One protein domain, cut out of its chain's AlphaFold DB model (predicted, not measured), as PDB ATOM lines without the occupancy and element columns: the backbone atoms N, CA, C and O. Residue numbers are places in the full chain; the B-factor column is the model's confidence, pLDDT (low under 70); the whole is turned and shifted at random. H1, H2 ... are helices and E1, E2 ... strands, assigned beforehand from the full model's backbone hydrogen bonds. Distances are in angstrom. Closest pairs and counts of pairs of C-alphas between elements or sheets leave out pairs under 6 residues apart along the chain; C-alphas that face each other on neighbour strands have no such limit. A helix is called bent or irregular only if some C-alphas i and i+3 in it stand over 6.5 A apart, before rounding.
ATOM      1  N   ALA A   4     -19.921 -32.746 -14.262       97.62
ATOM      2  CA  ALA A   4     -21.364 -32.909 -14.060       97.62
ATOM      3  C   ALA A   4     -21.686 -33.290 -12.607       97.62
ATOM      4  O   ALA A   4     -22.533 -32.656 -11.991       97.62
ATOM      5  N   LEU A   5     -20.908 -34.209 -12.024       97.94
ATOM      6  CA  LEU A   5     -21.053 -34.618 -10.627       97.94
ATOM      7  C   LEU A   5     -20.810 -33.442  -9.673       97.94
ATOM      8  O   LEU A   5     -21.588 -33.224  -8.755       97.94
ATOM      9  N   ALA A   6     -19.786 -32.625  -9.937       97.69
ATOM     10  CA  ALA A   6     -19.525 -31.415  -9.159       97.69
ATOM     11  C   ALA A   6     -20.693 -30.413  -9.209       97.69
ATOM     12  O   ALA A   6     -21.045 -29.835  -8.184       97.69
ATOM     13  N   ARG A   7     -21.293 -30.216 -10.392       98.00
ATOM     14  CA  ARG A   7     -22.437 -29.309 -10.583       98.00
ATOM     15  C   ARG A   7     -23.704 -29.808  -9.894       98.00
ATOM     16  O   ARG A   7     -24.404 -28.996  -9.308       98.00
ATOM     17  N   ALA A   8     -23.967 -31.112  -9.942       97.75
ATOM     18  CA  ALA A   8     -25.099 -31.722  -9.250       97.75
ATOM     19  C   ALA A   8     -24.916 -31.696  -7.720       97.75
ATOM     20  O   ALA A   8     -25.871 -31.461  -6.986       97.75
ATOM     21  N   LEU A   9     -23.686 -31.901  -7.227       97.88
ATOM     22  CA  LEU A   9     -23.408 -32.017  -5.793       97.88
ATOM     23  C   LEU A   9     -23.387 -30.669  -5.057       97.88
ATOM     24  O   LEU A   9     -23.809 -30.588  -3.903       97.88
ATOM     25  N   GLU A  10     -22.874 -29.613  -5.695       97.75
ATOM     26  CA  GLU A  10     -22.729 -28.280  -5.091       97.75
ATOM     27  C   GLU A  10     -23.999 -27.746  -4.404       97.75
ATOM     28  O   GLU A  10     -23.893 -27.384  -3.223       97.75
ATOM     29  N   PRO A  11     -25.187 -27.738  -5.044       97.88
ATOM     30  CA  PRO A  11     -26.389 -27.198  -4.417       97.88
ATOM     31  C   PRO A  11     -26.814 -28.016  -3.192       97.88
ATOM     32  O   PRO A  11     -27.228 -27.452  -2.181       97.88
ATOM     33  N   VAL A  12     -26.624 -29.335  -3.213       97.38
ATOM     34  CA  VAL A  12     -26.986 -30.206  -2.085       97.38
ATOM     35  C   VAL A  12     -26.047 -29.993  -0.892       97.38
ATOM     36  O   VAL A  12     -26.491 -29.889   0.252       97.38
ATOM     37  N   LEU A  13     -24.739 -29.841  -1.139       97.19
ATOM     38  CA  LEU A  13     -23.776 -29.493  -0.083       97.19
ATOM     39  C   LEU A  13     -24.035 -28.104   0.497       97.19
ATOM     40  O   LEU A  13     -23.770 -27.853   1.678       97.19
ATOM     41  N   ARG A  14     -24.509 -27.177  -0.339       97.81
ATOM     42  CA  ARG A  14     -24.941 -25.861   0.114       97.81
ATOM     43  C   ARG A  14     -26.134 -25.988   1.052       97.81
ATOM     44  O   ARG A  14     -26.031 -25.456   2.153       97.81
ATOM     45  N   ASP A  15     -27.157 -26.747   0.675       97.38
ATOM     46  CA  ASP A  15     -28.344 -26.985   1.501       97.38
ATOM     47  C   ASP A  15     -27.997 -27.614   2.851       97.38
ATOM     48  O   ASP A  15     -28.464 -27.129   3.884       97.38
ATOM     49  N   LEU A  16     -27.132 -28.638   2.884       95.19
ATOM     50  CA  LEU A  16     -26.636 -29.217   4.142       95.19
ATOM     51  C   LEU A  16     -26.023 -28.134   5.044       95.19
ATOM     52  O   LEU A  16     -26.378 -28.020   6.218       95.19
ATOM     53  N   ARG A  17     -25.160 -27.278   4.486       95.50
ATOM     54  CA  ARG A  17     -24.473 -26.213   5.233       95.50
ATOM     55  C   ARG A  17     -25.424 -25.151   5.771       95.50
ATOM     56  O   ARG A  17     -25.258 -24.704   6.902       95.50
ATOM     57  N   THR A  18     -26.375 -24.707   4.961       96.00
ATOM     58  CA  THR A  18     -27.257 -23.578   5.287       96.00
ATOM     59  C   THR A  18     -28.443 -23.977   6.152       96.00
ATOM     60  O   THR A  18     -28.988 -23.116   6.837       96.00
ATOM     61  N   SER A  19     -28.827 -25.256   6.157       93.19
ATOM     62  CA  SER A  19     -29.941 -25.789   6.958       93.19
ATOM     63  C   SER A  19     -29.516 -26.559   8.212       93.19
ATOM     64  O   SER A  19     -30.371 -27.008   8.975       93.19
ATOM     65  N   GLY A  20     -28.208 -26.693   8.451       89.62
ATOM     66  CA  GLY A  20     -27.670 -27.380   9.627       89.62
ATOM     67  C   GLY A  20     -27.696 -28.907   9.527       89.62
ATOM     68  O   GLY A  20     -27.779 -29.580  10.554       89.62
ATOM     69  N   GLY A  21     -27.648 -29.449   8.308       91.25
ATOM     70  CA  GLY A  21     -27.410 -30.871   8.067       91.25
ATOM     71  C   GLY A  21     -25.949 -31.278   8.319       91.25
ATOM     72  O   GLY A  21     -25.077 -30.415   8.477       91.25
ATOM     73  N   PRO A  22     -25.660 -32.589   8.368       90.94
ATOM     74  CA  PRO A  22     -24.299 -33.096   8.523       90.94
ATOM     75  C   PRO A  22     -23.445 -32.709   7.309       90.94
ATOM     76  O   PRO A  22     -23.905 -32.752   6.170       90.94
ATOM     77  N   LEU A  23     -22.189 -32.324   7.536       91.25
ATOM     78  CA  LEU A  23     -21.271 -31.963   6.456       91.25
ATOM     79  C   LEU A  23     -20.330 -33.135   6.155       91.25
ATOM     80  O   LEU A  23     -19.482 -33.438   6.995       91.25
ATOM     81  N   PRO A  24     -20.441 -33.778   4.976       92.31
ATOM     82  CA  PRO A  24     -19.549 -34.865   4.611       92.31
ATOM     83  C   PRO A  24     -18.169 -34.326   4.250       92.31
ATOM     84  O   PRO A  24     -18.029 -33.253   3.647       92.31
ATOM     85  N   ARG A  25     -17.142 -35.138   4.486       92.25
ATOM     86  CA  ARG A  25     -15.894 -35.022   3.738       92.25
ATOM     87  C   ARG A  25     -16.071 -35.719   2.393       92.25
ATOM     88  O   ARG A  25     -16.294 -36.924   2.326       92.25
ATOM     89  N   VAL A  26     -15.958 -34.955   1.312       94.38
ATOM     90  CA  VAL A  26     -16.068 -35.481  -0.053       94.38
ATOM     91  C   VAL A  26     -14.755 -36.145  -0.455       94.38
ATOM     92  O   VAL A  26     -13.700 -35.505  -0.452       94.38
ATOM     93  N   VAL A  27     -14.818 -37.425  -0.811       94.44
ATOM     94  CA  VAL A  27     -13.679 -38.205  -1.296       94.44
ATOM     95  C   VAL A  27     -13.910 -38.524  -2.765       94.44
ATOM     96  O   VAL A  27     -14.730 -39.366  -3.121       94.44
ATOM     97  N   ASP A  28     -13.174 -37.817  -3.616       94.38
ATOM     98  CA  ASP A  28     -13.204 -37.948  -5.072       94.38
ATOM     99  C   ASP A  28     -12.477 -39.221  -5.526       94.38
ATOM    100  O   ASP A  28     -11.337 -39.194  -5.993       94.38
ATOM    101  N   GLN A  29     -13.139 -40.352  -5.317       93.12
ATOM    102  CA  GLN A  29     -12.718 -41.664  -5.778       93.12
ATOM    103  C   GLN A  29     -13.896 -42.316  -6.492       93.12
ATOM    104  O   GLN A  29     -14.904 -42.641  -5.868       93.12
ATOM    105  N   ASP A  30     -13.735 -42.518  -7.794       91.81
ATOM    106  CA  ASP A  30     -14.726 -43.186  -8.622       91.81
ATOM    107  C   ASP A  30     -14.700 -44.695  -8.352       91.81
ATOM    108  O   ASP A  30     -13.708 -45.372  -8.635       91.81
ATOM    109  N   TRP A  31     -15.768 -45.211  -7.747       90.00
ATOM    110  CA  TRP A  31     -15.883 -46.615  -7.352       90.00
ATOM    111  C   TRP A  31     -16.682 -47.450  -8.349       90.00
ATOM    112  O   TRP A  31     -16.549 -48.675  -8.354       90.00
ATOM    113  N   THR A  32     -17.487 -46.810  -9.200       91.56
ATOM    114  CA  THR A  32     -18.202 -47.489 -10.287       91.56
ATOM    115  C   THR A  32     -17.234 -47.871 -11.409       91.56
ATOM    116  O   THR A  32     -17.356 -48.956 -11.975       91.56
ATOM    117  N   GLY A  33     -16.265 -46.995 -11.720       91.19
ATOM    118  CA  GLY A  33     -15.367 -47.137 -12.868       91.19
ATOM    119  C   GLY A  33     -16.083 -47.027 -14.221       91.19
ATOM    120  O   GLY A  33     -15.497 -47.358 -15.252       91.19
ATOM    121  N   ASP A  34     -17.347 -46.596 -14.213       95.25
ATOM    122  CA  ASP A  34     -18.195 -46.446 -15.391       95.25
ATOM    123  C   ASP A  34     -18.149 -44.987 -15.880       95.25
ATOM    124  O   ASP A  34     -18.629 -44.093 -15.177       95.25
ATOM    125  N   PRO A  35     -17.638 -44.715 -17.098       93.38
ATOM    126  CA  PRO A  35     -17.620 -43.366 -17.658       93.38
ATOM    127  C   PRO A  35     -19.006 -42.718 -17.780       93.38
ATOM    128  O   PRO A  35     -19.085 -41.491 -17.794       93.38
ATOM    129  N   GLY A  36     -20.074 -43.517 -17.895       97.50
ATOM    130  CA  GLY A  36     -21.463 -43.051 -17.949       97.50
ATOM    131  C   GLY A  36     -22.067 -42.758 -16.576       97.50
ATOM    132  O   GLY A  36     -23.086 -42.075 -16.508       97.50
ATOM    133  N   SER A  37     -21.428 -43.208 -15.490       97.25
ATOM    134  CA  SER A  37     -21.910 -42.993 -14.126       97.25
ATOM    135  C   SER A  37     -20.793 -42.565 -13.165       97.25
ATOM    136  O   SER A  37     -20.382 -43.342 -12.294       97.25
ATOM    137  N   PRO A  38     -20.283 -41.321 -13.303       97.69
ATOM    138  CA  PRO A  38     -19.273 -40.784 -12.404       97.69
ATOM    139  C   PRO A  38     -19.720 -40.842 -10.945       97.69
ATOM    140  O   PRO A  38     -20.838 -40.429 -10.615       97.69
ATOM    141  N   SER A  39     -18.819 -41.284 -10.071       97.50
ATOM    142  CA  SER A  39     -19.114 -41.483  -8.655       97.50
ATOM    143  C   SER A  39     -18.048 -40.908  -7.718       97.50
ATOM    144  O   SER A  39     -16.952 -40.526  -8.134       97.50
ATOM    145  N   LEU A  40     -18.406 -40.794  -6.440       96.69
ATOM    146  CA  LEU A  40     -17.523 -40.404  -5.339       96.69
ATOM    147  C   LEU A  40     -18.026 -41.004  -4.022       96.69
ATOM    148  O   LEU A  40     -19.110 -41.585  -3.975       96.69
ATOM    149  N   TYR A  41     -17.275 -40.812  -2.938       95.31
ATOM    150  CA  TYR A  41     -17.727 -41.146  -1.587       95.31
ATOM    151  C   TYR A  41     -18.034 -39.897  -0.754       95.31
ATOM    152  O   TYR A  41     -17.263 -38.931  -0.737       95.31
ATOM    153  N   LEU A  42     -19.133 -39.957  -0.006       94.00
ATOM    154  CA  LEU A  42     -19.424 -39.074   1.121       94.00
ATOM    155  C   LEU A  42     -18.946 -39.757   2.400       94.00
ATOM    156  O   LEU A  42     -19.421 -40.836   2.750       94.00
ATOM    157  N   TRP A  43     -17.980 -39.144   3.076       89.19
ATOM    158  CA  TRP A  43     -17.380 -39.694   4.284       89.19
ATOM    159  C   TRP A  43     -17.855 -38.936   5.515       89.19
ATOM    160  O   TRP A  43     -17.799 -37.704   5.538       89.19
ATOM    161  N   ASP A  44     -18.271 -39.666   6.547       80.81
ATOM    162  CA  ASP A  44     -18.544 -39.085   7.857       80.81
ATOM    163  C   ASP A  44     -17.363 -39.343   8.805       80.81
ATOM    164  O   ASP A  44     -17.025 -40.483   9.129       80.81
ATOM    165  N   ASP A  45     -16.710 -38.260   9.232       70.12
ATOM    166  CA  ASP A  45     -15.605 -38.307  10.192       70.12
ATOM    167  C   ASP A  45     -16.117 -38.387  11.654       70.12
ATOM    168  O   ASP A  45     -15.326 -38.628  12.570       70.12
ATOM    169  N   ALA A  46     -17.426 -38.206  11.890       63.66
ATOM    170  CA  ALA A  46     -18.064 -38.239  13.208       63.66
ATOM    171  C   ALA A  46     -18.521 -39.640  13.650       63.66
ATOM    172  O   ALA A  46     -18.807 -39.831  14.838       63.66
ATOM    173  N   VAL A  47     -18.538 -40.637  12.753       56.06
ATOM    174  CA  VAL A  47     -18.772 -42.040  13.130       56.06
ATOM    175  C   VAL A  47     -17.567 -42.516  13.948       56.06
ATOM    176  O   VAL A  47     -16.565 -43.001  13.426       56.06
ATOM    177  N   GLY A  48     -17.654 -42.337  15.269       43.41
ATOM    178  CA  GLY A  48     -16.605 -42.591  16.264       43.41
ATOM    179  C   GLY A  48     -16.189 -44.058  16.439       43.41
ATOM    180  O   GLY A  48     -15.720 -44.437  17.508       43.41
ATOM    181  N   THR A  49     -16.360 -44.899  15.420       50.72
ATOM    182  CA  THR A  49     -15.944 -46.308  15.410       50.72
ATOM    183  C   THR A  49     -14.471 -46.485  15.031       50.72
ATOM    184  O   THR A  49     -13.948 -47.591  15.151       50.72
ATOM    185  N   GLY A  50     -13.789 -45.436  14.545       44.16
ATOM    186  CA  GLY A  50     -12.416 -45.533  14.017       44.16
ATOM    187  C   GLY A  50     -12.311 -46.316  12.698       44.16
ATOM    188  O   GLY A  50     -11.225 -46.444  12.139       44.16
ATOM    189  N   LEU A  51     -13.446 -46.799  12.187       50.53
ATOM    190  CA  LEU A  51     -13.634 -47.450  10.899       50.53
ATOM    191  C   LEU A  51     -14.607 -46.561  10.126       50.53
ATOM    192  O   LEU A  51     -15.802 -46.840  10.093       50.53
ATOM    193  N   GLY A  52     -14.126 -45.422   9.625       53.59
ATOM    194  CA  GLY A  52     -14.978 -44.486   8.890       53.59
ATOM    195  C   GLY A  52     -15.782 -45.210   7.805       53.59
ATOM    196  O   GLY A  52     -15.239 -46.056   7.094       53.59
ATOM    197  N   GLY A  53     -17.079 -44.916   7.731       69.75
ATOM    198  CA  GLY A  53     -17.966 -45.416   6.688       69.75
ATOM    199  C   GLY A  53     -18.121 -44.355   5.607       69.75
ATOM    200  O   GLY A  53     -18.465 -43.215   5.910       69.75
ATOM    201  N   GLY A  54     -17.827 -44.719   4.360       79.75
ATOM    202  CA  GLY A  54     -18.120 -43.891   3.196       79.75
ATOM    203  C   GLY A  54     -19.344 -44.421   2.466       79.75
ATOM    204  O   GLY A  54     -19.367 -45.600   2.111       79.75
ATOM    205  N   THR A  55     -20.318 -43.558   2.192       90.56
ATOM    206  CA  THR A  55     -21.441 -43.888   1.304       90.56
ATOM    207  C   THR A  55     -21.089 -43.434  -0.102       90.56
ATOM    208  O   THR A  55     -20.735 -42.275  -0.326       90.56
ATOM    209  N   GLY A  56     -21.114 -44.367  -1.052       93.81
ATOM    210  CA  GLY A  56     -20.881 -44.062  -2.457       93.81
ATOM    211  C   GLY A  56     -22.096 -43.361  -3.053       93.81
ATOM    212  O   GLY A  56     -23.206 -43.860  -2.909       93.81
ATOM    213  N   VAL A  57     -21.880 -42.242  -3.740       97.12
ATOM    214  CA  VAL A  57     -22.916 -41.549  -4.517       97.12
ATOM    215  C   VAL A  57     -22.473 -41.388  -5.964       97.12
ATOM    216  O   VAL A  57     -21.274 -41.374  -6.259       97.12
ATOM    217  N   ARG A  58     -23.434 -41.289  -6.878       98.06
ATOM    218  CA  ARG A  58     -23.183 -41.226  -8.323       98.06
ATOM    219  C   ARG A  58     -24.261 -40.432  -9.045       98.06
ATOM    220  O   ARG A  58     -25.317 -40.180  -8.484       98.06
ATOM    221  N   ILE A  59     -24.000 -40.089 -10.297       98.38
ATOM    222  CA  ILE A  59     -25.017 -39.599 -11.240       98.38
ATOM    223  C   ILE A  59     -25.060 -40.513 -12.467       98.38
ATOM    224  O   ILE A  59     -24.102 -41.255 -12.694       98.38
ATOM    225  N   ASP A  60     -26.119 -40.444 -13.269       98.06
ATOM    226  CA  ASP A  60     -26.153 -40.986 -14.634       98.06
ATOM    227  C   ASP A  60     -26.009 -39.830 -15.639       98.06
ATOM    228  O   ASP A  60     -26.714 -38.826 -15.561       98.06
ATOM    229  N   LEU A  61     -25.056 -39.928 -16.569       97.75
ATOM    230  CA  LEU A  61     -24.826 -38.885 -17.574       97.75
ATOM    231  C   LEU A  61     -25.858 -38.876 -18.711       97.75
ATOM    232  O   LEU A  61     -25.814 -37.960 -19.536       97.75
ATOM    233  N   HIS A  62     -26.743 -39.874 -18.785       97.56
ATOM    234  CA  HIS A  62     -27.859 -39.887 -19.734       97.56
ATOM    235  C   HIS A  62     -29.044 -39.035 -19.267       97.56
ATOM    236  O   HIS A  62     -29.808 -38.575 -20.117       97.56
ATOM    237  N   ASP A  63     -29.163 -38.810 -17.957       96.81
ATOM    238  CA  ASP A  63     -30.182 -37.948 -17.359       96.81
ATOM    239  C   ASP A  63     -29.876 -36.471 -17.633       96.81
ATOM    240  O   ASP A  63     -28.718 -36.083 -17.861       96.81
ATOM    241  N   ASP A  64     -30.902 -35.619 -17.598       95.56
ATOM    242  CA  ASP A  64     -30.681 -34.176 -17.682       95.56
ATOM    243  C   ASP A  64     -30.089 -33.594 -16.382       95.56
ATOM    244  O   ASP A  64     -29.943 -34.266 -15.363       95.56
ATOM    245  N   ALA A  65     -29.672 -32.326 -16.414       94.12
ATOM    246  CA  ALA A  65     -28.980 -31.719 -15.276       94.12
ATOM    247  C   ALA A  65     -29.854 -31.605 -14.011       94.12
ATOM    248  O   ALA A  65     -29.313 -31.667 -12.904       94.12
ATOM    249  N   ASP A  66     -31.170 -31.433 -14.165       92.19
ATOM    250  CA  ASP A  66     -32.097 -31.312 -13.040       92.19
ATOM    251  C   ASP A  66     -32.382 -32.696 -12.443       92.19
ATOM    252  O   ASP A  66     -32.395 -32.848 -11.218       92.19
ATOM    253  N   GLU A  67     -32.532 -33.715 -13.294       95.00
ATOM    254  CA  GLU A  67     -32.648 -35.119 -12.889       95.00
ATOM    255  C   GLU A  67     -31.391 -35.595 -12.148       95.00
ATOM    256  O   GLU A  67     -31.501 -36.123 -11.041       95.00
ATOM    257  N   GLN A  68     -30.197 -35.297 -12.675       97.00
ATOM    258  CA  GLN A  68     -28.920 -35.593 -12.009       97.00
ATOM    259  C   GLN A  68     -28.831 -34.952 -10.619       97.00
ATOM    260  O   GLN A  68     -28.353 -35.578  -9.672       97.00
ATOM    261  N   ALA A  69     -29.257 -33.692 -10.485       96.25
ATOM    262  CA  ALA A  69     -29.221 -32.985  -9.209       96.25
ATOM    263  C   ALA A  69     -30.236 -33.555  -8.207       96.25
ATOM    264  O   ALA A  69     -29.907 -33.698  -7.029       96.25
ATOM    265  N   LEU A  70     -31.446 -33.897  -8.658       96.31
ATOM    266  CA  LEU A  70     -32.480 -34.509  -7.821       96.31
ATOM    267  C   LEU A  70     -32.091 -35.912  -7.352       96.31
ATOM    268  O   LEU A  70     -32.193 -36.191  -6.159       96.31
ATOM    269  N   ASP A  71     -31.634 -36.775  -8.255       97.19
ATOM    270  CA  ASP A  71     -31.222 -38.136  -7.901       97.19
ATOM    271  C   ASP A  71     -30.060 -38.109  -6.899       97.19
ATOM    272  O   ASP A  71     -30.112 -38.740  -5.837       97.19
ATOM    273  N   LEU A  72     -29.056 -37.268  -7.162       97.88
ATOM    274  CA  LEU A  72     -27.930 -37.105  -6.251       97.88
ATOM    275  C   LEU A  72     -28.355 -36.523  -4.897       97.88
ATOM    276  O   LEU A  72     -27.840 -36.945  -3.861       97.88
ATOM    277  N   ALA A  73     -29.305 -35.580  -4.876       98.12
ATOM    278  CA  ALA A  73     -29.858 -35.053  -3.632       98.12
ATOM    279  C   ALA A  73     -30.543 -36.144  -2.797       98.12
ATOM    280  O   ALA A  73     -30.427 -36.118  -1.572       98.12
ATOM    281  N   GLY A  74     -31.203 -37.112  -3.442       97.38
ATOM    282  CA  GLY A  74     -31.823 -38.257  -2.772       97.38
ATOM    283  C   GLY A  74     -30.780 -39.151  -2.110       97.38
ATOM    284  O   GLY A  74     -30.871 -39.432  -0.916       97.38
ATOM    285  N   GLN A  75     -29.717 -39.491  -2.841       97.81
ATOM    286  CA  GLN A  75     -28.600 -40.275  -2.301       97.81
ATOM    287  C   GLN A  75     -27.910 -39.565  -1.118       97.81
ATOM    288  O   GLN A  75     -27.573 -40.189  -0.110       97.81
ATOM    289  N   VAL A  76     -27.721 -38.242  -1.202       96.56
ATOM    290  CA  VAL A  76     -27.161 -37.448  -0.095       96.56
ATOM    291  C   VAL A  76     -28.125 -37.381   1.092       96.56
ATOM    292  O   VAL A  76     -27.674 -37.370   2.236       96.56
ATOM    293  N   GLN A  77     -29.435 -37.336   0.851       95.62
ATOM    294  CA  GLN A  77     -30.439 -37.354   1.913       95.62
ATOM    295  C   GLN A  77     -30.423 -38.669   2.689       95.62
ATOM    296  O   GLN A  77     -30.422 -38.635   3.919       95.62
ATOM    297  N   GLU A  78     -30.346 -39.801   1.994       93.12
ATOM    298  CA  GLU A  78     -30.194 -41.110   2.632       93.12
ATOM    299  C   GLU A  78     -28.923 -41.155   3.492       93.12
ATOM    300  O   GLU A  78     -28.993 -41.477   4.680       93.12
ATOM    301  N   TRP A  79     -27.785 -40.709   2.943       93.31
ATOM    302  CA  TRP A  79     -26.540 -40.580   3.710       93.31
ATOM    303  C   TRP A  79     -26.701 -39.674   4.942       93.31
ATOM    304  O   TRP A  79     -26.244 -40.010   6.036       93.31
ATOM    305  N   ALA A  80     -27.371 -38.528   4.800       92.44
ATOM    306  CA  ALA A  80     -27.569 -37.591   5.901       92.44
ATOM    307  C   ALA A  80     -28.432 -38.194   7.020       92.44
ATOM    308  O   ALA A  80     -28.168 -37.940   8.197       92.44
ATOM    309  N   TRP A  81     -29.440 -39.006   6.685       90.12
ATOM    310  CA  TRP A  81     -30.244 -39.727   7.676       90.12
ATOM    311  C   TRP A  81     -29.418 -40.736   8.467       90.12
ATOM    312  O   TRP A  81     -29.571 -40.816   9.688       90.12
ATOM    313  N   GLU A  82     -28.525 -41.463   7.798       88.19
ATOM    314  CA  GLU A  82     -27.605 -42.395   8.452       88.19
ATOM    315  C   GLU A  82     -26.626 -41.662   9.375       88.19
ATOM    316  O   GLU A  82     -26.481 -42.041  10.537       88.19
ATOM    317  N   ALA A  83     -26.025 -40.564   8.906       87.50
ATOM    318  CA  ALA A  83     -25.106 -39.746   9.701       87.50
ATOM    319  C   ALA A  83     -25.787 -39.111  10.932       87.50
ATOM    320  O   ALA A  83     -25.171 -38.914  11.979       87.50
ATOM    321  N   LEU A  84     -27.083 -38.799  10.831       87.06
ATOM    322  CA  LEU A  84     -27.875 -38.240  11.930       87.06
ATOM    323  C   LEU A  84     -28.530 -39.307  12.819       87.06
ATOM    324  O   LEU A  84     -29.172 -38.947  13.819       87.06
ATOM    325  N   ALA A  85     -28.398 -40.595  12.495       83.69
ATOM    326  CA  ALA A  85     -29.019 -41.672  13.254       83.69
ATOM    327  C   ALA A  85     -28.530 -41.666  14.714       83.69
ATOM    328  O   ALA A  85     -27.341 -41.581  15.010       83.69
ATOM    329  N   GLY A  86     -29.469 -41.732  15.661       75.00
ATOM    330  CA  GLY A  86     -29.161 -41.655  17.094       75.00
ATOM    331  C   GLY A  86     -28.927 -40.237  17.635       75.00
ATOM    332  O   GLY A  86     -28.724 -40.082  18.839       75.00
ATOM    333  N   THR A  87     -29.011 -39.197  16.798       79.00
ATOM    334  CA  THR A  87     -29.014 -37.794  17.243       79.00
ATOM    335  C   THR A  87     -30.440 -37.272  17.462       79.00
ATOM    336  O   THR A  87     -31.418 -37.824  16.960       79.00
ATOM    337  N   HIS A  88     -30.581 -36.144  18.165       68.81
ATOM    338  CA  HIS A  88     -31.872 -35.453  18.324       68.81
ATOM    339  C   HIS A  88     -32.376 -34.753  17.041       68.81
ATOM    340  O   HIS A  88     -33.427 -34.114  17.075       68.81
ATOM    341  N   ARG A  89     -31.631 -34.824  15.929       72.44
ATOM    342  CA  ARG A  89     -31.896 -34.110  14.668       72.44
ATOM    343  C   ARG A  89     -31.978 -35.078  13.481       72.44
ATOM    344  O   ARG A  89     -31.424 -34.806  12.430       72.44
ATOM    345  N   SER A  90     -32.666 -36.207  13.633       78.81
ATOM    346  CA  SER A  90     -32.715 -37.292  12.636       78.81
ATOM    347  C   SER A  90     -33.588 -37.035  11.396       78.81
ATOM    348  O   SER A  90     -33.826 -37.952  10.619       78.81
ATOM    349  N   ASN A  91     -34.111 -35.822  11.201       85.75
ATOM    350  CA  ASN A  91     -35.137 -35.522  10.199       85.75
ATOM    351  C   ASN A  91     -34.714 -34.447   9.191       85.75
ATOM    352  O   ASN A  91     -35.516 -33.584   8.837       85.75
ATOM    353  N   TRP A  92     -33.463 -34.478   8.737       92.56
ATOM    354  CA  TRP A  92     -32.986 -33.550   7.713       92.56
ATOM    355  C   TRP A  92     -33.505 -33.903   6.295       92.56
ATOM    356  O   TRP A  92     -33.552 -35.080   5.954       92.56
ATOM    357  N   PRO A  93     -33.854 -32.922   5.442       94.81
ATOM    358  CA  PRO A  93     -34.116 -31.534   5.798       94.81
ATOM    359  C   PRO A  93     -35.362 -31.414   6.667       94.81
ATOM    360  O   PRO A  93     -36.384 -32.027   6.376       94.81
TER     361      PRO A  93
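Overview. This is residues 4 to 93 of the 134 residues of an uncharacterized protein of Klenkia taihuensis (UniProt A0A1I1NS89). A small antiparallel sheet of three strands has two helices packed over one face: H2 runs along E3, and H1 packs on H2 at a steep tilt, reaching the sheet with residues 5 to 13. The loops of residues 28 to 38 and 44 to 53 extend past opposite ends of the sheet. The printed part has 90 residues, with two named helices and three named strands in the order H1 E1 E2 E3 H2. The class is mixed, helices and strands, and the sheet's order is E1 E2 E3. The whole is compact, with a radius of gyration of the C-alphas of 13.1 A and spans of 38 by 27 by 15 A.

Arrangement. H1, residues 4 to 19, touches H2, residues 65 to 83, closest at the C-alphas of Ala 8 and Ala 69, 4.3 A apart. They run the same way at a steep tilt of 48 degrees. Strands E1, residues 25 to 27, E2, residues 39 to 43, and E3, residues 54 to 58, form a meander, each the antiparallel neighbour of the one before. In the hairpin E1 and E2, N 25 and O 43 are within hydrogen-bond range at 2.9 A; in the hairpin E2 and E3, so are N 42 and O 55 at 2.8 A. Both helices are on the sheet, in two layers. H2 has a height over the sheet of 8.0 A and runs along E3, at 7 degrees on the local plane; its closest C-alphas to E3 are those of Gln 75 and Val 57, 6.2 A apart. Every O i to N i+4 pair is within hydrogen-bond range in H2, and 10 of 12 are in H1.

Along the chain. H1 begins at C-alpha 4, (-21.364, -32.909, -14.060), and is 23.8 A long; it is irregular, but only just, with C-alphas 8 and 11 at 6.7 A. E1, E2 and E3 measure 6.4, 13.2 and 12.9 A. H2 is 26.5 A long and ends at C-alpha 83, (-25.106, -39.746, 9.701).

Size, cuts and confidence. The two C-alphas farthest apart, of Pro 35 and His 88, are 39.5 A apart. The printed part has no cut, and the link from E1 to E2 is long. Residues 46 to 53 and residue 88 have pLDDT under 70.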